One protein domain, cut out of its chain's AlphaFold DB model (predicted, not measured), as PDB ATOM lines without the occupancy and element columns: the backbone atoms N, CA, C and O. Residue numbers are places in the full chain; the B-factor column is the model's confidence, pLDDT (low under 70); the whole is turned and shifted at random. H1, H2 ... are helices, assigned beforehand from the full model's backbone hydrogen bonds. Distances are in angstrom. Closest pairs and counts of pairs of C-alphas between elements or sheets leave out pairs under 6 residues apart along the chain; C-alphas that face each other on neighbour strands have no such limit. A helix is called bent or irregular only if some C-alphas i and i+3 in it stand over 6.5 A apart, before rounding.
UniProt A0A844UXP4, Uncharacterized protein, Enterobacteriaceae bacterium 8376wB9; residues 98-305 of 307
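Overview. This is residues 98 to 305 of the 307 residues of an uncharacterized protein of Enterobacteriaceae bacterium 8376wB9 (UniProt A0A844UXP4). Two helical lobes stand side by side, each gathered round one helix: H1, H3, H4 and H5 pack on H2, the longest helix, and H8, H9, H10 and H11 pack on H7. H1, H2 and H5 form a bundle, helices roughly alongside one another, while short H6 sits on the stretch that leads from the first lobe to the second. The printed part has 208 residues with eleven named helices, H1 to H11 in chain order, and no named strand; its class is all helix. It is compact, with a radius of gyration of the C-alphas of 17.1 A, and rounded, spanning 51 by 39 by 33 A.

Along the chain. Find C-alpha 119 at (102.524, 132.795, 148.943); from there H2 runs 31.1 A to residue 140. Before it comes H1, residues 98 to 111, starting at (125.378, 140.378, 158.436). After it look for H3 at 148 to 159, H4 at 163 to 179, 25.2 A, and H5 at 188 to 206, 26.2 A. H4 is irregular: C-alphas 165 and 168 are 7.2 A apart. Next come H6 at 215 to 221, H7 at 227 to 243, 24.1 A, H8 at 251 to 259, H9 at 262 to 266, H10 at 269 to 288, 29.4 A, and H11 at 300 to 304, ending at (101.362, 117.251, 160.508).

Arrangement. Start at H2, a hub touching four helices. With H1 it forms a hairpin at a shallow tilt of 23 degrees; their closest C-alphas, Cys 102 and Tyr 133, are 5.5 A apart. Residues 120 to 127 alone touch H4, closest at C-alphas Asp 124 and Lys 176, 4.2 A. H5 touches H2 at C-alphas Ala 123 and Ile 195, 6.3 A, and H3 does at Ile 135 and Ile 151, 6.9 A. H2 and H7 are close but not clearly touching, opposite ways at 12 degrees. H7, the other hub, touches H10 at C-alphas Leu 234 and Phe 279, 5.6 A, and also H8, H9 and H11. H6 touches no helix but is near H10. Every O i to N i+4 pair is within hydrogen-bond range in H1, H2, H3, H5, H7, H8 and H10; H4 has 10 of 13, H6 1 of 3, H9 0 of 1 and H11 0 of 1, with O i to N i+3 counts of 1 of 4, 1 of 2 and 2 of 2 in the last three.

Size, cuts and confidence. The C-alphas farthest apart, Ala 160 and Glu 249, are 51.6 A apart. The printed part has no cut, and the link from H10 to H11 is long, 11 residues. Look for pLDDT under 70 at residues 212 to 222, 261 to 270, 292 to 295 and 305.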
ATOM      1  N   GLU A  98     126.610 140.938 157.868       91.88
ATOM      2  CA  GLU A  98     125.378 140.378 158.436       91.88
ATOM      3  C   GLU A  98     124.123 141.085 157.924       91.88
ATOM      4  O   GLU A  98     123.129 140.417 157.643       91.88
ATOM      5  N   ILE A  99     124.176 142.411 157.776       94.75
ATOM      6  CA  ILE A  99     123.073 143.208 157.219       94.75
ATOM      7  C   ILE A  99     122.869 142.871 155.737       94.75
ATOM      8  O   ILE A  99     121.739 142.636 155.308       94.75
ATOM      9  N   ASP A 100     123.953 142.786 154.968       93.50
ATOM     10  CA  ASP A 100     123.918 142.437 153.549       93.50
ATOM     11  C   ASP A 100     123.400 141.011 153.335       93.50
ATOM     12  O   ASP A 100     122.653 140.763 152.394       93.50
ATOM     13  N   ASN A 101     123.726 140.073 154.227       92.19
ATOM     14  CA  ASN A 101     123.174 138.721 154.178       92.19
ATOM     15  C   ASN A 101     121.651 138.720 154.360       92.19
ATOM     16  O   ASN A 101     120.965 138.037 153.600       92.19
ATOM     17  N   CYS A 102     121.120 139.501 155.309       94.25
ATOM     18  CA  CYS A 102     119.674 139.674 155.472       94.25
ATOM     19  C   CYS A 102     119.041 140.311 154.229       94.25
ATOM     20  O   CYS A 102     118.009 139.828 153.760       94.25
ATOM     21  N   ARG A 103     119.679 141.351 153.667       94.31
ATOM     22  CA  ARG A 103     119.228 141.997 152.426       94.31
ATOM     23  C   ARG A 103     119.117 140.976 151.294       94.31
ATOM     24  O   ARG A 103     118.040 140.829 150.727       94.31
ATOM     25  N   ARG A 104     120.176 140.199 151.044       91.69
ATOM     26  CA  ARG A 104     120.192 139.160 150.000       91.69
ATOM     27  C   ARG A 104     119.091 138.124 150.194       91.69
ATOM     28  O   ARG A 104     118.468 137.729 149.220       91.69
ATOM     29  N   THR A 105     118.839 137.671 151.425       92.50
ATOM     30  CA  THR A 105     117.742 136.726 151.699       92.50
ATOM     31  C   THR A 105     116.387 137.310 151.283       92.50
ATOM     32  O   THR A 105     115.605 136.631 150.626       92.50
ATOM     33  N   ILE A 106     116.116 138.575 151.607       95.06
ATOM     34  CA  ILE A 106     114.872 139.256 151.223       95.06
ATOM     35  C   ILE A 106     114.796 139.481 149.700       95.06
ATOM     36  O   ILE A 106     113.748 139.252 149.106       95.06
ATOM     37  N   GLU A 107     115.892 139.878 149.050       91.75
ATOM     38  CA  GLU A 107     115.949 140.051 147.586       91.75
ATOM     39  C   GLU A 107     115.705 138.728 146.841       91.75
ATOM     40  O   GLU A 107     115.009 138.698 145.828       91.75
ATOM     41  N   LYS A 108     116.192 137.603 147.371       88.94
ATOM     42  CA  LYS A 108     115.876 136.271 146.829       88.94
ATOM     43  C   LYS A 108     114.403 135.919 146.996       88.94
ATOM     44  O   LYS A 108     113.812 135.325 146.097       88.94
ATOM     45  N   LEU A 109     113.794 136.292 148.126       91.62
ATOM     46  CA  LEU A 109     112.360 136.092 148.320       91.62
ATOM     47  C   LEU A 109     111.542 136.882 147.307       91.62
ATOM     48  O   LEU A 109     110.516 136.376 146.869       91.62
ATOM     49  N   TYR A 110     111.989 138.073 146.904       90.75
ATOM     50  CA  TYR A 110     111.317 138.842 145.856       90.75
ATOM     51  C   TYR A 110     111.182 138.037 144.560       90.75
ATOM     52  O   TYR A 110     110.084 137.973 144.011       90.75
ATOM     53  N   CYS A 111     112.262 137.371 144.135       86.44
ATOM     54  CA  CYS A 111     112.288 136.561 142.915       86.44
ATOM     55  C   CYS A 111     111.377 135.326 143.006       86.44
ATOM     56  O   CYS A 111     110.813 134.908 142.007       86.44
ATOM     57  N   TRP A 112     111.163 134.775 144.207       86.38
ATOM     58  CA  TRP A 112     110.297 133.608 144.377       86.38
ATOM     59  C   TRP A 112     108.867 133.867 143.862       86.38
ATOM     60  O   TRP A 112     108.280 134.889 144.236       86.38
ATOM     61  N   PRO A 113     108.258 132.961 143.076       84.44
ATOM     62  CA  PRO A 113     106.945 133.193 142.485       84.44
ATOM     63  C   PRO A 113     105.857 133.407 143.543       84.44
ATOM     64  O   PRO A 113     105.812 132.739 144.574       84.44
ATOM     65  N   ASN A 114     104.936 134.332 143.272       85.06
ATOM     66  CA  ASN A 114     103.724 134.500 144.072       85.06
ATOM     67  C   ASN A 114     102.665 133.504 143.576       85.06
ATOM     68  O   ASN A 114     101.754 133.889 142.854       85.06
ATOM     69  N   ASP A 115     102.764 132.225 143.923       87.38
ATOM     70  CA  ASP A 115     101.732 131.228 143.603       87.38
ATOM     71  C   ASP A 115     100.989 130.748 144.857       87.38
ATOM     72  O   ASP A 115     101.431 130.963 145.986       87.38
ATOM     73  N   ALA A 116      99.834 130.100 144.685       85.38
ATOM     74  CA  ALA A 116      99.041 129.617 145.819       85.38
ATOM     75  C   ALA A 116      99.831 128.642 146.719       85.38
ATOM     76  O   ALA A 116      99.603 128.561 147.919       85.38
ATOM     77  N   LYS A 117     100.825 127.939 146.183       85.31
ATOM     78  CA  LYS A 117     101.606 126.943 146.926       85.31
ATOM     79  C   LYS A 117     102.538 127.601 147.936       85.31
ATOM     80  O   LYS A 117     102.792 127.052 149.003       85.31
ATOM     81  N   SER A 118     103.054 128.778 147.590       90.56
ATOM     82  CA  SER A 118     104.167 129.394 148.302       90.56
ATOM     83  C   SER A 118     103.873 130.758 148.898       90.56
ATOM     84  O   SER A 118     104.643 131.208 149.744       90.56
ATOM     85  N   ILE A 119     102.762 131.405 148.546       94.38
ATOM     86  CA  ILE A 119     102.524 132.795 148.943       94.38
ATOM     87  C   ILE A 119     102.461 132.995 150.467       94.38
ATOM     88  O   ILE A 119     103.044 133.947 150.987       94.38
ATOM     89  N   ALA A 120     101.835 132.077 151.209       94.62
ATOM     90  CA  ALA A 120     101.761 132.163 152.670       94.62
ATOM     91  C   ALA A 120     103.123 131.885 153.334       94.62
ATOM     92  O   ALA A 120     103.521 132.595 154.259       94.62
ATOM     93  N   TRP A 121     103.881 130.913 152.813       95.31
ATOM     94  CA  TRP A 121     105.259 130.658 153.240       95.31
ATOM     95  C   TRP A 121     106.172 131.859 152.966       95.31
ATOM     96  O   TRP A 121     106.981 132.225 153.822       95.31
ATOM     97  N   LYS A 122     106.035 132.479 151.786       95.69
ATOM     98  CA  LYS A 122     106.805 133.653 151.370       95.69
ATOM     99  C   LYS A 122     106.508 134.817 152.300       95.69
ATOM    100  O   LYS A 122     107.449 135.438 152.776       95.69
ATOM    101  N   ALA A 123     105.239 135.058 152.635       97.31
ATOM    102  CA  ALA A 123     104.853 136.070 153.615       97.31
ATOM    103  C   ALA A 123     105.463 135.813 155.007       97.31
ATOM    104  O   ALA A 123     106.043 136.724 155.601       97.31
ATOM    105  N   ASP A 124     105.402 134.570 155.506       95.88
ATOM    106  CA  ASP A 124     106.028 134.183 156.778       95.88
ATOM    107  C   ASP A 124     107.543 134.436 156.767       95.88
ATOM    108  O   ASP A 124     108.101 135.095 157.655       95.88
ATOM    109  N   PHE A 125     108.223 133.949 155.731       95.69
ATOM    110  CA  PHE A 125     109.669 134.065 155.641       95.69
ATOM    111  C   PHE A 125     110.119 135.517 155.399       95.69
ATOM    112  O   PHE A 125     111.124 135.954 155.967       95.69
ATOM    113  N   LEU A 126     109.342 136.291 154.637       97.62
ATOM    114  CA  LEU A 126     109.570 137.715 154.416       97.62
ATOM    115  C   LEU A 126     109.442 138.500 155.719       97.62
ATOM    116  O   LEU A 126     110.339 139.283 156.022       97.62
ATOM    117  N   TYR A 127     108.413 138.249 156.535       97.62
ATOM    118  CA  TYR A 127     108.301 138.864 157.862       97.62
ATOM    119  C   TYR A 127     109.511 138.537 158.741       97.62
ATOM    120  O   TYR A 127     110.131 139.440 159.304       97.62
ATOM    121  N   GLY A 128     109.871 137.252 158.849       95.12
ATOM    122  CA  GLY A 128     110.991 136.813 159.684       95.12
ATOM    123  C   GLY A 128     112.314 137.469 159.283       95.12
ATOM    124  O   GLY A 128     113.026 138.001 160.136       95.12
ATOM    125  N   SER A 129     112.602 137.481 157.980       96.31
ATOM    126  CA  SER A 129     113.823 138.067 157.417       96.31
ATOM    127  C   SER A 129     113.839 139.590 157.538       96.31
ATOM    128  O   SER A 129     114.864 140.166 157.893       96.31
ATOM    129  N   SER A 130     112.696 140.245 157.313       97.94
ATOM    130  CA  SER A 130     112.558 141.700 157.443       97.94
ATOM    131  C   SER A 130     112.734 142.149 158.885       97.94
ATOM    132  O   SER A 130     113.472 143.091 159.152       97.94
ATOM    133  N   ARG A 131     112.130 141.437 159.843       96.56
ATOM    134  CA  ARG A 131     112.317 141.722 161.267       96.56
ATOM    135  C   ARG A 131     113.789 141.610 161.669       96.56
ATOM    136  O   ARG A 131     114.297 142.507 162.327       96.56
ATOM    137  N   ASP A 132     114.475 140.540 161.270       95.19
ATOM    138  CA  ASP A 132     115.903 140.357 161.569       95.19
ATOM    139  C   ASP A 132     116.778 141.451 160.927       95.19
ATOM    140  O   ASP A 132     117.664 141.999 161.587       95.19
ATOM    141  N   TYR A 133     116.482 141.833 159.680       97.44
ATOM    142  CA  TYR A 133     117.125 142.958 158.997       97.44
ATOM    143  C   TYR A 133     116.959 144.275 159.770       97.44
ATOM    144  O   TYR A 133     117.957 144.927 160.078       97.44
ATOM    145  N   LEU A 134     115.725 144.646 160.132       97.88
ATOM    146  CA  LEU A 134     115.431 145.903 160.828       97.88
ATOM    147  C   LEU A 134     116.060 145.948 162.227       97.88
ATOM    148  O   LEU A 134     116.647 146.963 162.592       97.88
ATOM    149  N   ILE A 135     116.019 144.841 162.981       96.69
ATOM    150  CA  ILE A 135     116.685 144.729 164.290       96.69
ATOM    151  C   ILE A 135     118.185 145.009 164.151       96.69
ATOM    152  O   ILE A 135     118.753 145.772 164.931       96.69
ATOM    153  N   LYS A 136     118.841 144.399 163.157       96.50
ATOM    154  CA  LYS A 136     120.279 144.593 162.932       96.50
ATOM    155  C   LYS A 136     120.604 146.003 162.460       96.50
ATOM    156  O   LYS A 136     121.617 146.562 162.878       96.50
ATOM    157  N   LEU A 137     119.752 146.575 161.613       96.69
ATOM    158  CA  LEU A 137     119.911 147.939 161.134       96.69
ATOM    159  C   LEU A 137     119.815 148.931 162.302       96.69
ATOM    160  O   LEU A 137     120.731 149.724 162.485       96.69
ATOM    161  N   LEU A 138     118.797 148.821 163.159       97.06
ATOM    162  CA  LEU A 138     118.664 149.638 164.373       97.06
ATOM    163  C   LEU A 138     119.833 149.435 165.348       97.06
ATOM    164  O   LEU A 138     120.394 150.408 165.849       97.06
ATOM    165  N   ALA A 139     120.275 148.191 165.560       96.19
ATOM    166  CA  ALA A 139     121.414 147.903 166.431       96.19
ATOM    167  C   ALA A 139     122.722 148.537 165.926       96.19
ATOM    168  O   ALA A 139     123.572 148.915 166.732       96.19
ATOM    169  N   LYS A 140     122.881 148.715 164.606       95.38
ATOM    170  CA  LYS A 140     124.003 149.468 164.020       95.38
ATOM    171  C   LYS A 140     123.959 150.961 164.372       95.38
ATOM    172  O   LYS A 140     125.010 151.590 164.441       95.38
ATOM    173  N   HIS A 141     122.775 151.500 164.658       94.88
ATOM    174  CA  HIS A 141     122.564 152.843 165.209       94.88
ATOM    175  C   HIS A 141     122.565 152.876 166.751       94.88
ATOM    176  O   HIS A 141     122.261 153.907 167.341       94.88
ATOM    177  N   GLY A 142     122.910 151.771 167.425       94.19
ATOM    178  CA  GLY A 142     122.923 151.686 168.891       94.19
ATOM    179  C   GLY A 142     121.540 151.535 169.532       94.19
ATOM    180  O   GLY A 142     121.418 151.671 170.747       94.19
ATOM    181  N   ILE A 143     120.506 151.242 168.738       95.00
ATOM    182  CA  ILE A 143     119.115 151.164 169.191       95.00
ATOM    183  C   ILE A 143     118.685 149.707 169.357       95.00
ATOM    184  O   ILE A 143     118.863 148.874 168.466       95.00
ATOM    185  N   PHE A 144     118.068 149.402 170.501       91.69
ATOM    186  CA  PHE A 144     117.541 148.078 170.814       91.69
ATOM    187  C   PHE A 144     116.025 148.040 170.691       91.69
ATOM    188  O   PHE A 144     115.301 148.501 171.573       91.69
ATOM    189  N   ALA A 145     115.545 147.418 169.621       92.50
ATOM    190  CA  ALA A 145     114.129 147.162 169.435       92.50
ATOM    191  C   ALA A 145     113.916 145.711 169.021       92.50
ATOM    192  O   ALA A 145     114.377 145.298 167.965       92.50
ATOM    193  N   PHE A 146     113.224 144.928 169.851       90.06
ATOM    194  CA  PHE A 146     112.922 143.523 169.552       90.06
ATOM    195  C   PHE A 146     111.428 143.278 169.316       90.06
ATOM    196  O   PHE A 146     111.058 142.353 168.586       90.06
ATOM    197  N   GLY A 147     110.556 144.093 169.909       89.44
ATOM    198  CA  GLY A 147     109.106 144.016 169.710       89.44
ATOM    199  C   GLY A 147     108.717 144.689 168.410       89.44
ATOM    200  O   GLY A 147     109.340 145.684 168.065       89.44
ATOM    201  N   LEU A 148     107.716 144.166 167.695       92.00
ATOM    202  CA  LEU A 148     107.327 144.739 166.401       92.00
ATOM    203  C   LEU A 148     106.988 146.231 166.526       92.00
ATOM    204  O   LEU A 148     107.525 147.022 165.766       92.00
ATOM    205  N   ASP A 149     106.195 146.611 167.527       92.50
ATOM    206  CA  ASP A 149     105.788 148.006 167.734       92.50
ATOM    207  C   ASP A 149     106.996 148.911 168.011       92.50
ATOM    208  O   ASP A 149     107.105 149.998 167.453       92.50
ATOM    209  N   ASN A 150     107.953 148.427 168.811       93.81
ATOM    210  CA  ASN A 150     109.191 149.155 169.081       93.81
ATOM    211  C   ASN A 150     110.074 149.240 167.823       93.81
ATOM    212  O   ASN A 150     110.631 150.288 167.534       93.81
ATOM    213  N   ILE A 151     110.172 148.164 167.033       96.50
ATOM    214  CA  ILE A 151     110.915 148.169 165.765       96.50
ATOM    215  C   ILE A 151     110.313 149.205 164.816       96.50
ATOM    216  O   ILE A 151     111.052 150.002 164.255       96.50
ATOM    217  N   ILE A 152     108.986 149.225 164.668       97.69
ATOM    218  CA  ILE A 152     108.275 150.177 163.811       97.69
ATOM    219  C   ILE A 152     108.508 151.612 164.293       97.69
ATOM    220  O   ILE A 152     108.920 152.449 163.495       97.69
ATOM    221  N   ALA A 153     108.311 151.885 165.586       97.69
ATOM    222  CA  ALA A 153     108.500 153.220 166.152       97.69
ATOM    223  C   ALA A 153     109.937 153.726 165.953       97.69
ATOM    224  O   ALA A 153     110.145 154.829 165.456       97.69
ATOM    225  N   GLN A 154     110.930 152.890 166.260       98.06
ATOM    226  CA  GLN A 154     112.338 153.250 166.115       98.06
ATOM    227  C   GLN A 154     112.755 153.380 164.645       98.06
ATOM    228  O   GLN A 154     113.497 154.290 164.296       98.06
ATOM    229  N   CYS A 155     112.272 152.515 163.748       97.81
ATOM    230  CA  CYS A 155     112.537 152.667 162.317       97.81
ATOM    231  C   CYS A 155     111.885 153.931 161.743       97.81
ATOM    232  O   CYS A 155     112.489 154.586 160.895       97.81
ATOM    233  N   SER A 156     110.677 154.273 162.194       97.75
ATOM    234  CA  SER A 156     109.982 155.495 161.792       97.75
ATOM    235  C   SER A 156     110.799 156.733 162.149       97.75
ATOM    236  O   SER A 156     111.063 157.561 161.279       97.75
ATOM    237  N   GLU A 157     111.285 156.794 163.390       97.69
ATOM    238  CA  GLU A 157     112.113 157.890 163.893       97.69
ATOM    239  C   GLU A 157     113.474 157.967 163.180       97.69
ATOM    240  O   GLU A 157     113.843 159.013 162.648       97.69
ATOM    241  N   VAL A 158     114.210 156.854 163.112       97.50
ATOM    242  CA  VAL A 158     115.595 156.828 162.605       97.50
ATOM    243  C   VAL A 158     115.671 157.015 161.091       97.50
ATOM    244  O   VAL A 158     116.608 157.641 160.596       97.50
ATOM    245  N   PHE A 159     114.714 156.461 160.342       96.44
ATOM    246  CA  PHE A 159     114.740 156.450 158.874       96.44
ATOM    247  C   PHE A 159     113.707 157.389 158.237       96.44
ATOM    248  O   PHE A 159     113.556 157.374 157.015       96.44
ATOM    249  N   ALA A 160     113.003 158.199 159.038       96.62
ATOM    250  CA  ALA A 160     111.947 159.110 158.586       96.62
ATOM    251  C   ALA A 160     110.898 158.401 157.702       96.62
ATOM    252  O   ALA A 160     110.600 158.811 156.572       96.62
ATOM    253  N   ILE A 161     110.374 157.280 158.207       97.19
ATOM    254  CA  ILE A 161     109.338 156.481 157.542       97.19
ATOM    255  C   ILE A 161     108.027 156.670 158.297       97.19
ATOM    256  O   ILE A 161     107.975 156.459 159.503       97.19
ATOM    257  N   GLU A 162     106.962 157.047 157.598       97.69
ATOM    258  CA  GLU A 162     105.623 157.175 158.183       97.69
ATOM    259  C   GLU A 162     105.147 155.836 158.771       97.69
ATOM    260  O   GLU A 162     105.371 154.772 158.186       97.69
ATOM    261  N   LEU A 163     104.500 155.875 159.941       97.06
ATOM    262  CA  LEU A 163     104.095 154.668 160.677       97.06
ATOM    263  C   LEU A 163     103.107 153.813 159.871       97.06
ATOM    264  O   LEU A 163     103.159 152.583 159.908       97.06
ATOM    265  N   GLU A 164     102.239 154.458 159.099       97.25
ATOM    266  CA  GLU A 164     101.225 153.849 158.243       97.25
ATOM    267  C   GLU A 164     101.847 152.980 157.143       97.25
ATOM    268  O   GLU A 164     101.256 151.988 156.717       97.25
ATOM    269  N   LEU A 165     103.078 153.282 156.722       97.75
ATOM    270  CA  LEU A 165     103.777 152.491 155.711       97.75
ATOM    271  C   LEU A 165     104.225 151.120 156.238       97.75
ATOM    272  O   LEU A 165     104.558 150.245 155.444       97.75
ATOM    273  N   PHE A 166     104.189 150.880 157.554       98.19
ATOM    274  CA  PHE A 166     104.492 149.574 158.149       98.19
ATOM    275  C   PHE A 166     103.284 148.628 158.238       98.19
ATOM    276  O   PHE A 166     103.447 147.481 158.664       98.19
ATOM    277  N   GLN A 167     102.087 149.044 157.805       98.12
ATOM    278  CA  GLN A 167     100.906 148.168 157.784       98.12
ATOM    279  C   GLN A 167     101.128 146.835 157.040       98.12
ATOM    280  O   GLN A 167     100.728 145.796 157.574       98.12
ATOM    281  N   PRO A 168     101.834 146.789 155.888       98.44
ATOM    282  CA  PRO A 168     102.180 145.525 155.243       98.44
ATOM    283  C   PRO A 168     102.988 144.592 156.156       98.44
ATOM    284  O   PRO A 168     102.666 143.412 156.256       98.44
ATOM    285  N   LEU A 169     103.976 145.103 156.903       98.12
ATOM    286  CA  LEU A 169     104.781 144.294 157.829       98.12
ATOM    287  C   LEU A 169     103.940 143.702 158.970       98.12
ATOM    288  O   LEU A 169     104.157 142.553 159.367       98.12
ATOM    289  N   ILE A 170     102.973 144.468 159.483       96.25
ATOM    290  CA  ILE A 170     102.015 143.999 160.495       96.25
ATOM    291  C   ILE A 170     101.151 142.876 159.911       96.25
ATOM    292  O   ILE A 170     101.017 141.819 160.529       96.25
ATOM    293  N   LEU A 171     100.628 143.049 158.695       96.75
ATOM    294  CA  LEU A 171      99.830 142.018 158.031       96.75
ATOM    295  C   LEU A 171     100.651 140.746 157.761       96.75
ATOM    296  O   LEU A 171     100.166 139.641 158.014       96.75
ATOM    297  N   LEU A 172     101.920 140.871 157.355       97.81
ATOM    298  CA  LEU A 172     102.824 139.726 157.196       97.81
ATOM    299  C   LEU A 172     103.028 138.956 158.518       97.81
ATOM    300  O   LEU A 172     103.110 137.726 158.497       97.81
ATOM    301  N   ARG A 173     103.048 139.630 159.681       94.62
ATOM    302  CA  ARG A 173     103.068 138.961 161.001       94.62
ATOM    303  C   ARG A 173     101.804 138.134 161.237       94.62
ATOM    304  O   ARG A 173     101.907 137.003 161.716       94.62
ATOM    305  N   CYS A 174     100.634 138.682 160.913       93.38
ATOM    306  CA  CYS A 174      99.360 137.970 161.038       93.38
ATOM    307  C   CYS A 174      99.336 136.732 160.131       93.38
ATOM    308  O   CYS A 174      99.024 135.634 160.591       93.38
ATOM    309  N   ILE A 175      99.769 136.887 158.874       95.25
ATOM    310  CA  ILE A 175      99.874 135.787 157.905       95.25
ATOM    311  C   ILE A 175     100.848 134.716 158.399       95.25
ATOM    312  O   ILE A 175     100.514 133.536 158.349       95.25
ATOM    313  N   LYS A 176     102.012 135.095 158.949       93.44
ATOM    314  CA  LYS A 176     102.941 134.150 159.590       93.44
ATOM    315  C   LYS A 176     102.242 133.304 160.653       93.44
ATOM    316  O   LYS A 176     102.473 132.098 160.716       93.44
ATOM    317  N   SER A 177     101.450 133.932 161.521       90.00
ATOM    318  CA  SER A 177     100.747 133.203 162.576       90.00
ATOM    319  C   SER A 177      99.732 132.230 161.982       90.00
ATOM    320  O   SER A 177      99.717 131.066 162.364       90.00
ATOM    321  N   ALA A 178      98.935 132.675 161.009       90.94
ATOM    322  CA  ALA A 178      97.939 131.832 160.353       90.94
ATOM    323  C   ALA A 178      98.553 130.700 159.511       90.94
ATOM    324  O   ALA A 178      98.011 129.603 159.466       90.94
ATOM    325  N   TYR A 179      99.716 130.921 158.896       91.31
ATOM    326  CA  TYR A 179     100.445 129.899 158.139       91.31
ATOM    327  C   TYR A 179     100.925 128.740 159.026       91.31
ATOM    328  O   TYR A 179     100.924 127.587 158.590       91.31
ATOM    329  N   ARG A 180     101.325 129.051 160.268       88.00
ATOM    330  CA  ARG A 180     101.912 128.103 161.233       88.00
ATOM    331  C   ARG A 180     100.910 127.500 162.215       88.00
ATOM    332  O   ARG A 180     101.305 126.744 163.102       88.00
ATOM    333  N   SER A 181      99.641 127.857 162.105       84.50
ATOM    334  CA  SER A 181      98.584 127.442 163.026       84.50
ATOM    335  C   SER A 181      97.339 127.041 162.242       84.50
ATOM    336  O   SER A 181      97.272 127.194 161.026       84.50
ATOM    337  N   ASP A 182      96.314 126.561 162.938       80.69
ATOM    338  CA  ASP A 182      95.050 126.178 162.297       80.69
ATOM    339  C   ASP A 182      94.126 127.376 162.001       80.69
ATOM    340  O   ASP A 182      92.991 127.204 161.567       80.69
ATOM    341  N   ILE A 183      94.619 128.605 162.173       87.31
ATOM    342  CA  ILE A 183      93.883 129.848 161.904       87.31
ATOM    343  C   ILE A 183      93.726 130.041 160.393       87.31
ATOM    344  O   ILE A 183      94.637 129.738 159.623       87.31
ATOM    345  N   GLU A 184      92.573 130.535 159.955       90.25
ATOM    346  CA  GLU A 184      92.296 130.844 158.552       90.25
ATOM    347  C   GLU A 184      93.295 131.863 157.973       90.25
ATOM    348  O   GLU A 184      93.677 132.833 158.631       90.25
ATOM    349  N   LEU A 185      93.755 131.608 156.744       92.69
ATOM    350  CA  LEU A 185      94.631 132.528 156.025       92.69
ATOM    351  C   LEU A 185      93.784 133.599 155.328       92.69
ATOM    352  O   LEU A 185      92.704 133.273 154.836       92.69
ATOM    353  N   PRO A 186      94.280 134.844 155.210       93.12
ATOM    354  CA  PRO A 186      93.682 135.816 154.304       93.12
ATOM    355  C   PRO A 186      93.633 135.280 152.869       93.12
ATOM    356  O   PRO A 186      94.394 134.381 152.495       93.12
ATOM    357  N   ASP A 187      92.769 135.872 152.046       92.56
ATOM    358  CA  ASP A 187      92.716 135.534 150.628       92.56
ATOM    359  C   ASP A 187      94.053 135.811 149.916       92.56
ATOM    360  O   ASP A 187      94.894 136.605 150.353       92.56
ATOM    361  N   TYR A 188      94.256 135.133 148.785       92.94
ATOM    362  CA  TYR A 188      95.488 135.236 148.008       92.94
ATOM    363  C   TYR A 188      95.818 136.690 147.623       92.94
ATOM    364  O   TYR A 188      96.981 137.094 147.699       92.94
ATOM    365  N   SER A 189      94.821 137.495 147.236       94.62
ATOM    366  CA  SER A 189      95.035 138.889 146.831       94.62
ATOM    367  C   SER A 189      95.542 139.764 147.974       94.62
ATOM    368  O   SER A 189      96.443 140.575 147.760       94.62
ATOM    369  N   ALA A 190      95.025 139.576 149.186       95.62
ATOM    370  CA  ALA A 190      95.437 140.300 150.377       95.62
ATOM    371  C   ALA A 190      96.874 139.942 150.777       95.62
ATOM    372  O   ALA A 190      97.672 140.837 151.061       95.62
ATOM    373  N   ILE A 191      97.237 138.652 150.731       96.94
ATOM    374  CA  ILE A 191      98.614 138.207 150.998       96.94
ATOM    375  C   ILE A 191      99.567 138.791 149.949       96.94
ATOM    376  O   ILE A 191     100.602 139.354 150.307       96.94
ATOM    377  N   LYS A 192      99.211 138.701 148.660       96.50
ATOM    378  CA  LYS A 192     100.018 139.245 147.560       96.50
ATOM    379  C   LYS A 192     100.250 140.742 147.730       96.50
ATOM    380  O   LYS A 192     101.387 141.188 147.644       96.50
ATOM    381  N   LYS A 193      99.190 141.494 148.031       97.19
ATOM    382  CA  LYS A 193      99.274 142.938 148.255       97.19
ATOM    383  C   LYS A 193     100.213 143.281 149.415       97.19
ATOM    384  O   LYS A 193     101.061 144.145 149.255       97.19
ATOM    385  N   ALA A 194     100.124 142.578 150.549       98.19
ATOM    386  CA  ALA A 194     101.043 142.790 151.673       98.19
ATOM    387  C   ALA A 194     102.513 142.529 151.310       98.19
ATOM    388  O   ALA A 194     103.396 143.251 151.763       98.19
ATOM    389  N   ILE A 195     102.778 141.489 150.517       98.00
ATOM    390  CA  ILE A 195     104.129 141.178 150.038       98.00
ATOM    391  C   ILE A 195     104.643 142.298 149.128       98.00
ATOM    392  O   ILE A 195     105.740 142.805 149.354       98.00
ATOM    393  N   ASP A 196     103.853 142.680 148.124       97.12
ATOM    394  CA  ASP A 196     104.245 143.663 147.113       97.12
ATOM    395  C   ASP A 196     104.450 145.053 147.744       97.12
ATOM    396  O   ASP A 196     105.523 145.635 147.592       97.12
ATOM    397  N   ASP A 197     103.495 145.528 148.554       97.94
ATOM    398  CA  ASP A 197     103.591 146.819 149.250       97.94
ATOM    399  C   ASP A 197     104.826 146.880 150.170       97.94
ATOM    400  O   ASP A 197     105.483 147.918 150.293       97.94
ATOM    401  N   TRP A 198     105.165 145.766 150.835       98.31
ATOM    402  CA  TRP A 198     106.341 145.711 151.702       98.31
ATOM    403  C   TRP A 198     107.649 145.773 150.906       98.31
ATOM    404  O   TRP A 198     108.577 146.484 151.297       98.31
ATOM    405  N   PHE A 199     107.732 145.059 149.782       97.69
ATOM    406  CA  PHE A 199     108.887 145.157 148.892       97.69
ATOM    407  C   PHE A 199     109.042 146.562 148.307       97.69
ATOM    408  O   PHE A 199     110.159 147.080 148.268       97.69
ATOM    409  N   ASP A 200     107.948 147.214 147.922       96.69
ATOM    410  CA  ASP A 200     107.987 148.588 147.424       96.69
ATOM    411  C   ASP A 200     108.535 149.556 148.479       96.69
ATOM    412  O   ASP A 200     109.416 150.369 148.177       96.69
ATOM    413  N   LEU A 201     108.116 149.420 149.743       97.50
ATOM    414  CA  LEU A 201     108.682 150.216 150.829       97.50
ATOM    415  C   LEU A 201     110.186 149.970 150.995       97.50
ATOM    416  O   LEU A 201     110.960 150.925 151.088       97.50
ATOM    417  N   LEU A 202     110.614 148.705 151.033       97.25
ATOM    418  CA  LEU A 202     112.027 148.347 151.178       97.25
ATOM    419  C   LEU A 202     112.873 148.892 150.021       97.25
ATOM    420  O   LEU A 202     113.979 149.392 150.237       97.25
ATOM    421  N   LYS A 203     112.352 148.862 148.795       95.88
ATOM    422  CA  LYS A 203     113.009 149.451 147.626       95.88
ATOM    423  C   LYS A 203     113.163 150.963 147.763       95.88
ATOM    424  O   LYS A 203     114.261 151.478 147.581       95.88
ATOM    425  N   ILE A 204     112.081 151.666 148.101       95.38
ATOM    426  CA  ILE A 204     112.043 153.134 148.129       95.38
ATOM    427  C   ILE A 204     112.816 153.702 149.324       95.38
ATOM    428  O   ILE A 204     113.537 154.685 149.177       95.38
ATOM    429  N   LYS A 205     112.658 153.111 150.513       96.12
ATOM    430  CA  LYS A 205     113.185 153.663 151.771       96.12
ATOM    431  C   LYS A 205     114.477 153.005 152.250       96.12
ATOM    432  O   LYS A 205     115.202 153.625 153.016       96.12
ATOM    433  N   MET A 206     114.775 151.777 151.814       94.00
ATOM    434  CA  MET A 206     115.915 150.987 152.312       94.00
ATOM    435  C   MET A 206     116.885 150.540 151.204       94.00
ATOM    436  O   MET A 206     117.772 149.717 151.451       94.00
ATOM    437  N   SER A 207     116.737 151.089 149.993       92.56
ATOM    438  CA  SER A 207     117.631 150.872 148.846       92.56
ATOM    439  C   SER A 207     117.827 149.399 148.471       92.56
ATOM    440  O   SER A 207     118.934 148.978 148.127       92.56
ATOM    441  N   PHE A 208     116.768 148.595 148.565       93.19
ATOM    442  CA  PHE A 208     116.792 147.222 148.062       93.19
ATOM    443  C   PHE A 208     116.842 147.205 146.535       93.19
ATOM    444  O   PHE A 208     116.170 148.004 145.879       93.19
ATOM    445  N   SER A 209     117.612 146.270 145.973       87.88
ATOM    446  CA  SER A 209     117.689 146.077 144.528       87.88
ATOM    447  C   SER A 209     117.150 144.708 144.155       87.88
ATOM    448  O   SER A 209     117.714 143.670 144.499       87.88
ATOM    449  N   TYR A 210     116.057 144.706 143.404       82.12
ATOM    450  CA  TYR A 210     115.442 143.483 142.918       82.12
ATOM    451  C   TYR A 210     115.876 143.236 141.480       82.12
ATOM    452  O   TYR A 210     115.199 143.623 140.529       82.12
ATOM    453  N   ASN A 211     117.037 142.606 141.322       72.06
ATOM    454  CA  ASN A 211     117.395 142.019 140.040       72.06
ATOM    455  C   ASN A 211     116.578 140.736 139.888       72.06
ATOM    456  O   ASN A 211     116.697 139.849 140.730       72.06
ATOM    457  N   LEU A 212     115.758 140.645 138.837       63.59
ATOM    458  CA  LEU A 212     115.100 139.394 138.459       63.59
ATOM    459  C   LEU A 212     116.195 138.374 138.138       63.59
ATOM    460  O   LEU A 212     116.806 138.411 137.070       63.59
ATOM    461  N   LEU A 213     116.500 137.509 139.101       59.62
ATOM    462  CA  LEU A 213     117.323 136.337 138.858       59.62
ATOM    463  C   LEU A 213     116.480 135.325 138.081       59.62
ATOM    464  O   LEU A 213     115.268 135.250 138.257       59.62
ATOM    465  N   ASN A 214     117.117 134.530 137.223       58.00
ATOM    466  CA  ASN A 214     116.450 133.378 136.628       58.00
ATOM    467  C   ASN A 214     116.182 132.367 137.759       58.00
ATOM    468  O   ASN A 214     117.134 131.781 138.281       58.00
ATOM    469  N   ASP A 215     114.916 132.180 138.147       56.00
ATOM    470  CA  ASP A 215     114.484 131.411 139.333       56.00
ATOM    471  C   ASP A 215     115.133 130.021 139.453       56.00
ATOM    472  O   ASP A 215     115.446 129.554 140.551       56.00
ATOM    473  N   ASN A 216     115.414 129.388 138.312       55.06
ATOM    474  CA  ASN A 216     116.025 128.064 138.248       55.06
ATOM    475  C   ASN A 216     117.496 128.047 138.692       55.06
ATOM    476  O   ASN A 216     117.936 127.058 139.269       55.06
ATOM    477  N   GLU A 217     118.277 129.109 138.471       55.91
ATOM    478  CA  GLU A 217     119.708 129.088 138.812       55.91
ATOM    479  C   GLU A 217     119.955 129.142 140.323       55.91
ATOM    480  O   GLU A 217     120.924 128.562 140.814       55.91
ATOM    481  N   PHE A 218     119.078 129.813 141.074       58.44
ATOM    482  CA  PHE A 218     119.292 130.066 142.497       58.44
ATOM    483  C   PHE A 218     119.180 128.792 143.348       58.44
ATOM    484  O   PHE A 218     120.092 128.470 144.114       58.44
ATOM    485  N   LEU A 219     118.087 128.040 143.184       62.81
ATOM    486  CA  LEU A 219     117.867 126.785 143.910       62.81
ATOM    487  C   LEU A 219     118.919 125.725 143.550       62.81
ATOM    488  O   LEU A 219     119.323 124.948 144.413       62.81
ATOM    489  N   ILE A 220     119.407 125.738 142.304       57.41
ATOM    490  CA  ILE A 220     120.424 124.804 141.799       57.41
ATOM    491  C   ILE A 220     121.804 125.068 142.419       57.41
ATOM    492  O   ILE A 220     122.542 124.123 142.688       57.41
ATOM    493  N   ARG A 221     122.176 126.332 142.657       62.78
ATOM    494  CA  ARG A 221     123.524 126.679 143.145       62.78
ATOM    495  C   ARG A 221     123.697 126.543 144.660       62.78
ATOM    496  O   ARG A 221     124.826 126.566 145.140       62.78
ATOM    497  N   GLY A 222     122.610 126.383 145.423       65.50
ATOM    498  CA  GLY A 222     122.675 126.165 146.876       65.50
ATOM    499  C   GLY A 222     123.284 127.337 147.660       65.50
ATOM    500  O   GLY A 222     123.804 127.152 148.766       65.50
ATOM    501  N   GLU A 223     123.239 128.547 147.100       80.69
ATOM    502  CA  GLU A 223     123.842 129.750 147.676       80.69
ATOM    503  C   GLU A 223     122.966 130.330 148.796       80.69
ATOM    504  O   GLU A 223     122.348 131.385 148.658       80.69
ATOM    505  N   PHE A 224     122.891 129.647 149.935       86.00
ATOM    506  CA  PHE A 224     122.169 130.136 151.111       86.00
ATOM    507  C   PHE A 224     123.063 131.034 151.974       86.00
ATOM    508  O   PHE A 224     124.174 130.650 152.338       86.00
ATOM    509  N   SER A 225     122.557 132.199 152.388       85.62
ATOM    510  CA  SER A 225     123.257 133.102 153.312       85.62
ATOM    511  C   SER A 225     123.261 132.556 154.749       85.62
ATOM    512  O   SER A 225     124.038 133.011 155.591       85.62
ATOM    513  N   SER A 226     122.401 131.578 155.065       85.44
ATOM    514  CA  SER A 226     122.375 130.920 156.375       85.44
ATOM    515  C   SER A 226     121.772 129.509 156.347       85.44
ATOM    516  O   SER A 226     121.052 129.119 155.430       85.44
ATOM    517  N   ASN A 227     122.003 128.748 157.422       84.69
ATOM    518  CA  ASN A 227     121.321 127.470 157.645       84.69
ATOM    519  C   ASN A 227     119.805 127.621 157.830       84.69
ATOM    520  O   ASN A 227     119.061 126.698 157.509       84.69
ATOM    521  N   TYR A 228     119.366 128.758 158.378       85.38
ATOM    522  CA  TYR A 228     117.947 129.064 158.522       85.38
ATOM    523  C   TYR A 228     117.299 129.196 157.146       85.38
ATOM    524  O   TYR A 228     116.318 128.517 156.870       85.38
ATOM    525  N   GLU A 229     117.914 129.981 156.260       88.75
ATOM    526  CA  GLU A 229     117.467 130.141 154.876       88.75
ATOM    527  C   GLU A 229     117.378 128.788 154.162       88.75
ATOM    528  O   GLU A 229     116.315 128.452 153.649       88.75
ATOM    529  N   ARG A 230     118.424 127.951 154.232       88.50
ATOM    530  CA  ARG A 230     118.406 126.597 153.644       88.50
ATOM    531  C   ARG A 230     117.200 125.771 154.102       88.50
ATOM    532  O   ARG A 230     116.537 125.136 153.289       88.50
ATOM    533  N   LEU A 231     116.907 125.777 155.401       88.94
ATOM    534  CA  LEU A 231     115.777 125.027 155.945       88.94
ATOM    535  C   LEU A 231     114.419 125.615 155.546       88.94
ATOM    536  O   LEU A 231     113.482 124.853 155.341       88.94
ATOM    537  N   ARG A 232     114.309 126.938 155.382       91.06
ATOM    538  CA  ARG A 232     113.087 127.569 154.861       91.06
ATOM    539  C   ARG A 232     112.823 127.188 153.410       91.06
ATOM    540  O   ARG A 232     111.670 126.963 153.061       91.06
ATOM    541  N   TYR A 233     113.863 127.064 152.590       91.19
ATOM    542  CA  TYR A 233     113.712 126.561 151.224       91.19
ATOM    543  C   TYR A 233     113.365 125.065 151.187       91.19
ATOM    544  O   TYR A 233     112.494 124.665 150.420       91.19
ATOM    545  N   LEU A 234     113.968 124.246 152.059       91.75
ATOM    546  CA  LEU A 234     113.554 122.847 152.232       91.75
ATOM    547  C   LEU A 234     112.064 122.744 152.596       91.75
ATOM    548  O   LEU A 234     111.352 121.908 152.047       91.75
ATOM    549  N   GLU A 235     111.595 123.602 153.502       92.88
ATOM    550  CA  GLU A 235     110.201 123.647 153.938       92.88
ATOM    551  C   GLU A 235     109.239 123.916 152.785       92.88
ATOM    552  O   GLU A 235     108.304 123.141 152.621       92.88
ATOM    553  N   ILE A 236     109.458 124.946 151.958       92.25
ATOM    554  CA  ILE A 236     108.515 125.229 150.864       92.25
ATOM    555  C   ILE A 236     108.491 124.130 149.807       92.25
ATOM    556  O   ILE A 236     107.416 123.767 149.329       92.25
ATOM    557  N   ILE A 237     109.650 123.553 149.481       91.69
ATOM    558  CA  ILE A 237     109.722 122.417 148.560       91.69
ATOM    559  C   ILE A 237     108.897 121.265 149.131       91.69
ATOM    560  O   ILE A 237     108.024 120.728 148.454       91.69
ATOM    561  N   TYR A 238     109.119 120.918 150.399       93.44
ATOM    562  CA  TYR A 238     108.474 119.754 150.988       93.44
ATOM    563  C   TYR A 238     106.979 119.952 151.255       93.44
ATOM    564  O   TYR A 238     106.190 119.061 150.959       93.44
ATOM    565  N   VAL A 239     106.564 121.131 151.730       91.69
ATOM    566  CA  VAL A 239     105.146 121.510 151.864       91.69
ATOM    567  C   VAL A 239     104.436 121.398 150.518       91.69
ATOM    568  O   VAL A 239     103.339 120.848 150.452       91.69
ATOM    569  N   SER A 240     105.075 121.865 149.443       90.31
ATOM    570  CA  SER A 240     104.514 121.751 148.099       90.31
ATOM    571  C   SER A 240     104.365 120.285 147.695       90.31
ATOM    572  O   SER A 240     103.270 119.871 147.322       90.31
ATOM    573  N   LEU A 241     105.421 119.475 147.820       91.31
ATOM    574  CA  LEU A 241     105.381 118.049 147.481       91.31
ATOM    575  C   LEU A 241     104.271 117.301 148.244       91.31
ATOM    576  O   LEU A 241     103.467 116.604 147.626       91.31
ATOM    577  N   VAL A 242     104.177 117.504 149.562       91.38
ATOM    578  CA  VAL A 242     103.148 116.888 150.417       91.38
ATOM    579  C   VAL A 242     101.748 117.351 150.022       91.38
ATOM    580  O   VAL A 242     100.847 116.524 149.889       91.38
ATOM    581  N   GLY A 243     101.562 118.644 149.742       87.81
ATOM    582  CA  GLY A 243     100.298 119.173 149.215       87.81
ATOM    583  C   GLY A 243      99.917 118.623 147.843       87.81
ATOM    584  O   GLY A 243      98.743 118.618 147.489       87.81
ATOM    585  N   GLY A 244     100.897 118.131 147.088       87.81
ATOM    586  CA  GLY A 244     100.716 117.429 145.824       87.81
ATOM    587  C   GLY A 244     100.557 115.910 145.958       87.81
ATOM    588  O   GLY A 244     100.521 115.220 144.943       87.81
ATOM    589  N   GLY A 245     100.491 115.378 147.184       89.25
ATOM    590  CA  GLY A 245     100.324 113.950 147.466       89.25
ATOM    591  C   GLY A 245     101.622 113.140 147.545       89.25
ATOM    592  O   GLY A 245     101.563 111.927 147.730       89.25
ATOM    593  N   TYR A 246     102.796 113.770 147.433       92.06
ATOM    594  CA  TYR A 246     104.078 113.082 147.582       92.06
ATOM    595  C   TYR A 246     104.527 113.026 149.047       92.06
ATOM    596  O   TYR A 246     104.631 114.053 149.716       92.06
ATOM    597  N   VAL A 247     104.900 111.833 149.521       93.38
ATOM    598  CA  VAL A 247     105.408 111.619 150.883       93.38
ATOM    599  C   VAL A 247     106.761 110.922 150.829       93.38
ATOM    600  O   VAL A 247     106.875 109.781 150.394       93.38
ATOM    601  N   HIS A 248     107.802 111.620 151.280       94.94
ATOM    602  CA  HIS A 248     109.151 111.058 151.385       94.94
ATOM    603  C   HIS A 248     109.230 109.961 152.463       94.94
ATOM    604  O   HIS A 248     108.680 110.131 153.549       94.94
ATOM    605  N   GLU A 249     110.007 108.895 152.234       96.12
ATOM    606  CA  GLU A 249     110.202 107.787 153.197       96.12
ATOM    607  C   GLU A 249     110.710 108.245 154.579       96.12
ATOM    608  O   GLU A 249     110.403 107.647 155.608       96.12
ATOM    609  N   LYS A 250     111.453 109.356 154.619       95.69
ATOM    610  CA  LYS A 250     111.957 110.000 155.847       95.69
ATOM    611  C   LYS A 250     111.116 111.192 156.308       95.69
ATOM    612  O   LYS A 250     111.659 112.127 156.897       95.69
ATOM    613  N   HIS A 251     109.809 111.166 156.048       94.12
ATOM    614  CA  HIS A 251     108.870 112.240 156.384       94.12
ATOM    615  C   HIS A 251     109.072 112.787 157.803       94.12
ATOM    616  O   HIS A 251     109.370 113.968 157.969       94.12
ATOM    617  N   HIS A 252     109.030 111.928 158.827       91.19
ATOM    618  CA  HIS A 252     109.191 112.367 160.217       91.19
ATOM    619  C   HIS A 252     110.535 113.051 160.488       91.19
ATOM    620  O   HIS A 252     110.588 113.990 161.279       91.19
ATOM    621  N   GLU A 253     111.623 112.615 159.846       91.06
ATOM    622  CA  GLU A 253     112.934 113.239 160.032       91.06
ATOM    623  C   GLU A 253     112.961 114.642 159.409       91.06
ATOM    624  O   GLU A 253     113.397 115.595 160.060       91.06
ATOM    625  N   ILE A 254     112.443 114.782 158.185       92.06
ATOM    626  CA  ILE A 254     112.368 116.055 157.453       92.06
ATOM    627  C   ILE A 254     111.477 117.050 158.201       92.06
ATOM    628  O   ILE A 254     111.909 118.166 158.493       92.06
ATOM    629  N   VAL A 255     110.268 116.629 158.584       90.81
ATOM    630  CA  VAL A 255     109.331 117.452 159.360       90.81
ATOM    631  C   VAL A 255     109.952 117.864 160.689       90.81
ATOM    632  O   VAL A 255     109.863 119.027 161.078       90.81
ATOM    633  N   ASN A 256     110.669 116.963 161.363       86.94
ATOM    634  CA  ASN A 256     111.365 117.297 162.598       86.94
ATOM    635  C   ASN A 256     112.476 118.347 162.393       86.94
ATOM    636  O   ASN A 256     112.673 119.192 163.266       86.94
ATOM    637  N   TYR A 257     113.182 118.349 161.255       87.31
ATOM    638  CA  TYR A 257     114.127 119.427 160.930       87.31
ATOM    639  C   TYR A 257     113.429 120.767 160.685       87.31
ATOM    640  O   TYR A 257     113.926 121.792 161.153       87.31
ATOM    641  N   ILE A 258     112.296 120.759 159.980       87.62
ATOM    642  CA  ILE A 258     111.519 121.963 159.661       87.62
ATOM    643  C   ILE A 258     110.911 122.571 160.935       87.62
ATOM    644  O   ILE A 258     111.068 123.765 161.185       87.62
ATOM    645  N   LEU A 259     110.272 121.748 161.774       82.50
ATOM    646  CA  LEU A 259     109.498 122.187 162.940       82.50
ATOM    647  C   LEU A 259     110.314 122.421 164.213       82.50
ATOM    648  O   LEU A 259     109.772 122.947 165.184       82.50
ATOM    649  N   GLN A 260     111.605 122.071 164.250       74.69
ATOM    650  CA  GLN A 260     112.463 122.332 165.414       74.69
ATOM    651  C   GLN A 260     113.528 123.409 165.143       74.69
ATOM    652  O   GLN A 260     114.722 123.100 165.052       74.69
ATOM    653  N   PRO A 261     113.137 124.701 165.132       59.25
ATOM    654  CA  PRO A 261     114.014 125.845 164.923       59.25
ATOM    655  C   PRO A 261     115.278 125.915 165.761       59.25
ATOM    656  O   PRO A 261     116.285 126.473 165.337       59.25
ATOM    657  N   ASN A 262     115.265 125.346 166.964       53.53
ATOM    658  CA  ASN A 262     116.446 125.310 167.825       53.53
ATOM    659  C   ASN A 262     117.626 124.565 167.167       53.53
ATOM    660  O   ASN A 262     118.782 124.718 167.578       53.53
ATOM    661  N   LEU A 263     117.360 123.793 166.109       52.12
ATOM    662  CA  LEU A 263     118.378 123.259 165.225       52.12
ATOM    663  C   LEU A 263     119.048 124.362 164.385       52.12
ATOM    664  O   LEU A 263     120.267 124.318 164.307       52.12
ATOM    665  N   TYR A 264     118.349 125.396 163.889       59.12
ATOM    666  CA  TYR A 264     118.860 126.448 162.983       59.12
ATOM    667  C   TYR A 264     120.235 127.027 163.368       59.12
ATOM    668  O   TYR A 264     121.125 127.121 162.522       59.12
ATOM    669  N   GLN A 265     120.441 127.391 164.639       49.56
ATOM    670  CA  GLN A 265     121.705 127.975 165.123       49.56
ATOM    671  C   GLN A 265     122.707 126.941 165.658       49.56
ATOM    672  O   GLN A 265     123.891 127.242 165.814       49.56
ATOM    673  N   SER A 266     122.246 125.726 165.963       49.47
ATOM    674  CA  SER A 266     123.036 124.683 166.627       49.47
ATOM    675  C   SER A 266     123.272 123.441 165.765       49.47
ATOM    676  O   SER A 266     123.747 122.422 166.282       49.47
ATOM    677  N   LEU A 267     122.965 123.509 164.460       56.34
ATOM    678  CA  LEU A 267     123.182 122.411 163.524       56.34
ATOM    679  C   LEU A 267     124.649 121.982 163.586       56.34
ATOM    680  O   LEU A 267     125.563 122.669 163.130       56.34
ATOM    681  N   LYS A 268     124.869 120.798 164.157       61.34
ATOM    682  CA  LYS A 268     126.134 120.084 164.019       61.34
ATOM    683  C   LYS A 268     126.396 119.882 162.523       61.34
ATOM    684  O   LYS A 268     125.451 119.642 161.775       61.34
ATOM    685  N   ARG A 269     127.665 119.897 162.100       64.06
ATOM    686  CA  ARG A 269     128.060 119.680 160.691       64.06
ATOM    687  C   ARG A 269     127.372 118.466 160.047       64.06
ATOM    688  O   ARG A 269     126.979 118.543 158.893       64.06
ATOM    689  N   CYS A 270     127.176 117.374 160.793       61.78
ATOM    690  CA  CYS A 270     126.468 116.188 160.303       61.78
ATOM    691  C   CYS A 270     124.999 116.450 159.927       61.78
ATOM    692  O   CYS A 270     124.528 115.910 158.938       61.78
ATOM    693  N   LYS A 271     124.289 117.314 160.662       79.00
ATOM    694  CA  LYS A 271     122.891 117.648 160.362       79.00
ATOM    695  C   LYS A 271     122.762 118.538 159.129       79.00
ATOM    696  O   LYS A 271     121.807 118.388 158.384       79.00
ATOM    697  N   VAL A 272     123.729 119.433 158.903       81.50
ATOM    698  CA  VAL A 272     123.772 120.264 157.686       81.50
ATOM    699  C   VAL A 272     123.865 119.378 156.444       81.50
ATOM    700  O   VAL A 272     123.080 119.567 155.525       81.50
ATOM    701  N   LYS A 273     124.734 118.358 156.468       85.81
ATOM    702  CA  LYS A 273     124.855 117.392 155.368       85.81
ATOM    703  C   LYS A 273     123.543 116.658 155.083       85.81
ATOM    704  O   LYS A 273     123.164 116.537 153.928       85.81
ATOM    705  N   ASN A 274     122.832 116.203 156.117       88.56
ATOM    706  CA  ASN A 274     121.540 115.535 155.922       88.56
ATOM    707  C   ASN A 274     120.500 116.474 155.295       88.56
ATOM    708  O   ASN A 274     119.767 116.065 154.404       88.56
ATOM    709  N   ILE A 275     120.463 117.737 155.727       87.69
ATOM    710  CA  ILE A 275     119.572 118.750 155.148       87.69
ATOM    711  C   ILE A 275     119.907 118.992 153.673       87.69
ATOM    712  O   ILE A 275     118.993 119.119 152.872       87.69
ATOM    713  N   GLU A 276     121.188 119.040 153.307       87.62
ATOM    714  CA  GLU A 276     121.620 119.190 151.909       87.62
ATOM    715  C   GLU A 276     121.223 117.986 151.050       87.62
ATOM    716  O   GLU A 276     120.756 118.171 149.930       87.62
ATOM    717  N   ILE A 277     121.348 116.769 151.585       90.69
ATOM    718  CA  ILE A 277     120.891 115.547 150.910       90.69
ATOM    719  C   ILE A 277     119.385 115.633 150.637       90.69
ATOM    720  O   ILE A 277     118.980 115.566 149.479       90.69
ATOM    721  N   PHE A 278     118.572 115.889 151.669       92.81
ATOM    722  CA  PHE A 278     117.121 116.015 151.499       92.81
ATOM    723  C   PHE A 278     116.732 117.142 150.561       92.81
ATOM    724  O   PHE A 278     115.815 116.989 149.763       92.81
ATOM    725  N   PHE A 279     117.425 118.274 150.645       91.00
ATOM    726  CA  PHE A 279     117.167 119.396 149.764       91.00
ATOM    727  C   PHE A 279     117.359 118.999 148.299       91.00
ATOM    728  O   PHE A 279     116.452 119.201 147.499       91.00
ATOM    729  N   ASN A 280     118.489 118.376 147.958       89.94
ATOM    730  CA  ASN A 280     118.789 117.974 146.583       89.94
ATOM    731  C   ASN A 280     117.824 116.897 146.064       89.94
ATOM    732  O   ASN A 280     117.351 116.990 144.932       89.94
ATOM    733  N   GLU A 281     117.513 115.894 146.890       93.19
ATOM    734  CA  GLU A 281     116.572 114.819 146.552       93.19
ATOM    735  C   GLU A 281     115.171 115.377 146.270       93.19
ATOM    736  O   GLU A 281     114.607 115.155 145.197       93.19
ATOM    737  N   LEU A 282     114.623 116.155 147.207       92.69
ATOM    738  CA  LEU A 282     113.276 116.711 147.090       92.69
ATOM    739  C   LEU A 282     113.184 117.763 145.985       92.69
ATOM    740  O   LEU A 282     112.165 117.834 145.303       92.69
ATOM    741  N   TYR A 283     114.233 118.561 145.777       89.88
ATOM    742  CA  TYR A 283     114.268 119.550 144.703       89.88
ATOM    743  C   TYR A 283     114.236 118.895 143.317       89.88
ATOM    744  O   TYR A 283     113.501 119.351 142.442       89.88
ATOM    745  N   SER A 284     114.964 117.788 143.132       89.50
ATOM    746  CA  SER A 284     114.905 116.995 141.897       89.50
ATOM    747  C   SER A 284     113.471 116.539 141.602       89.50
ATOM    748  O   SER A 284     112.948 116.764 140.512       89.50
ATOM    749  N   ILE A 285     112.784 115.991 142.608       91.38
ATOM    750  CA  ILE A 285     111.392 115.538 142.475       91.38
ATOM    751  C   ILE A 285     110.459 116.715 142.180       91.38
ATOM    752  O   ILE A 285     109.633 116.637 141.272       91.38
ATOM    753  N   TYR A 286     110.606 117.814 142.919       87.81
ATOM    754  CA  TYR A 286     109.798 119.021 142.762       87.81
ATOM    755  C   TYR A 286     109.872 119.582 141.338       87.81
ATOM    756  O   TYR A 286     108.838 119.899 140.758       87.81
ATOM    757  N   ASN A 287     111.065 119.616 140.739       84.12
ATOM    758  CA  ASN A 287     111.259 120.115 139.376       84.12
ATOM    759  C   ASN A 287     110.672 119.210 138.286       84.12
ATOM    760  O   ASN A 287     110.331 119.696 137.209       84.12
ATOM    761  N   HIS A 288     110.569 117.906 138.539       84.94
ATOM    762  CA  HIS A 288     110.060 116.939 137.564       84.94
ATOM    763  C   HIS A 288     108.568 116.630 137.715       84.94
ATOM    764  O   HIS A 288     108.007 115.931 136.871       84.94
ATOM    765  N   THR A 289     107.912 117.148 138.755       81.75
ATOM    766  CA  THR A 289     106.519 116.808 139.047       81.75
ATOM    767  C   THR A 289     105.568 117.936 138.663       81.75
ATOM    768  O   THR A 289     105.688 119.069 139.127       81.75
ATOM    769  N   VAL A 290     104.563 117.615 137.845       75.69
ATOM    770  CA  VAL A 290     103.438 118.515 137.569       75.69
ATOM    771  C   VAL A 290     102.363 118.263 138.614       75.69
ATOM    772  O   VAL A 290     101.723 117.216 138.629       75.69
ATOM    773  N   PHE A 291     102.159 119.235 139.491       72.25
ATOM    774  CA  PHE A 291     101.147 119.161 140.536       72.25
ATOM    775  C   PHE A 291      99.955 120.064 140.212       72.25
ATOM    776  O   PHE A 291     100.126 121.259 139.945       72.25
ATOM    777  N   CYS A 292      98.748 119.514 140.315       68.94
ATOM    778  CA  CYS A 292      97.502 120.267 140.231       68.94
ATOM    779  C   CYS A 292      97.102 120.736 141.633       68.94
ATOM    780  O   CYS A 292      96.526 119.969 142.400       68.94
ATOM    781  N   TYR A 293      97.407 121.986 141.974       63.72
ATOM    782  CA  TYR A 293      96.953 122.575 143.233       63.72
ATOM    783  C   TYR A 293      95.677 123.375 143.016       63.72
ATOM    784  O   TYR A 293      95.507 124.034 141.990       63.72
ATOM    785  N   LEU A 294      94.804 123.361 144.020       60.91
ATOM    786  CA  LEU A 294      93.748 124.360 144.128       60.91
ATOM    787  C   LEU A 294      94.392 125.741 144.340       60.91
ATOM    788  O   LEU A 294      95.481 125.839 144.905       60.91
ATOM    789  N   ASN A 295      93.708 126.817 143.941       68.00
ATOM    790  CA  ASN A 295      94.145 128.208 144.161       68.00
ATOM    791  C   ASN A 295      94.062 128.639 145.645       68.00
ATOM    792  O   ASN A 295      93.749 129.786 145.951       68.00
ATOM    793  N   ILE A 296      94.309 127.714 146.574       74.12
ATOM    794  CA  ILE A 296      94.234 127.920 148.016       74.12
ATOM    795  C   ILE A 296      95.662 127.940 148.574       74.12
ATOM    796  O   ILE A 296      96.420 127.003 148.310       74.12
ATOM    797  N   PRO A 297      96.030 128.972 149.355       77.56
ATOM    798  CA  PRO A 297      97.305 129.029 150.052       77.56
ATOM    799  C   PRO A 297      97.622 127.772 150.876       77.56
ATOM    800  O   PRO A 297      96.846 127.400 151.759       77.56
ATOM    801  N   LEU A 298      98.779 127.141 150.638       80.56
ATOM    802  CA  LEU A 298      99.237 126.025 151.477       80.56
ATOM    803  C   LEU A 298      99.699 126.515 152.858       80.56
ATOM    804  O   LEU A 298     100.320 127.573 152.993       80.56
ATOM    805  N   LYS A 299      99.434 125.703 153.886       83.31
ATOM    806  CA  LYS A 299      99.856 125.912 155.280       83.31
ATOM    807  C   LYS A 299     100.942 124.917 155.679       83.31
ATOM    808  O   LYS A 299     101.014 123.825 155.121       83.31
ATOM    809  N   SER A 300     101.752 125.245 156.688       83.56
ATOM    810  CA  SER A 300     102.779 124.312 157.178       83.56
ATOM    811  C   SER A 300     102.186 123.124 157.944       83.56
ATOM    812  O   SER A 300     102.836 122.087 158.058       83.56
ATOM    813  N   ASN A 301     100.962 123.249 158.471       82.12
ATOM    814  CA  ASN A 301     100.291 122.180 159.219       82.12
ATOM    815  C   ASN A 301      99.980 120.944 158.358       82.12
ATOM    816  O   ASN A 301      99.787 119.867 158.914       82.12
ATOM    817  N   ILE A 302     100.027 121.051 157.025       80.06
ATOM    818  CA  ILE A 302      99.910 119.895 156.129       80.06
ATOM    819  C   ILE A 302     100.989 118.840 156.403       80.06
ATOM    820  O   ILE A 302     100.748 117.646 156.260       80.06
ATOM    821  N   LEU A 303     102.156 119.271 156.898       82.44
ATOM    822  CA  LEU A 303     103.237 118.383 157.323       82.44
ATOM    823  C   LEU A 303     102.884 117.554 158.567       82.44
ATOM    824  O   LEU A 303     103.593 116.606 158.879       82.44
ATOM    825  N   MET A 304     101.823 117.920 159.288       80.12
ATOM    826  CA  MET A 304     101.362 117.251 160.508       80.12
ATOM    827  C   MET A 304     100.119 116.384 160.283       80.12
ATOM    828  O   MET A 304      99.755 115.621 161.170       80.12
ATOM    829  N   GLN A 305      99.458 116.505 159.127       69.56
ATOM    830  CA  GLN A 305      98.168 115.863 158.840       69.56
ATOM    831  C   GLN A 305      98.289 114.445 158.257       69.56
ATOM    832  O   GLN A 305      97.273 113.796 158.036       69.56
TER     833      GLN A 305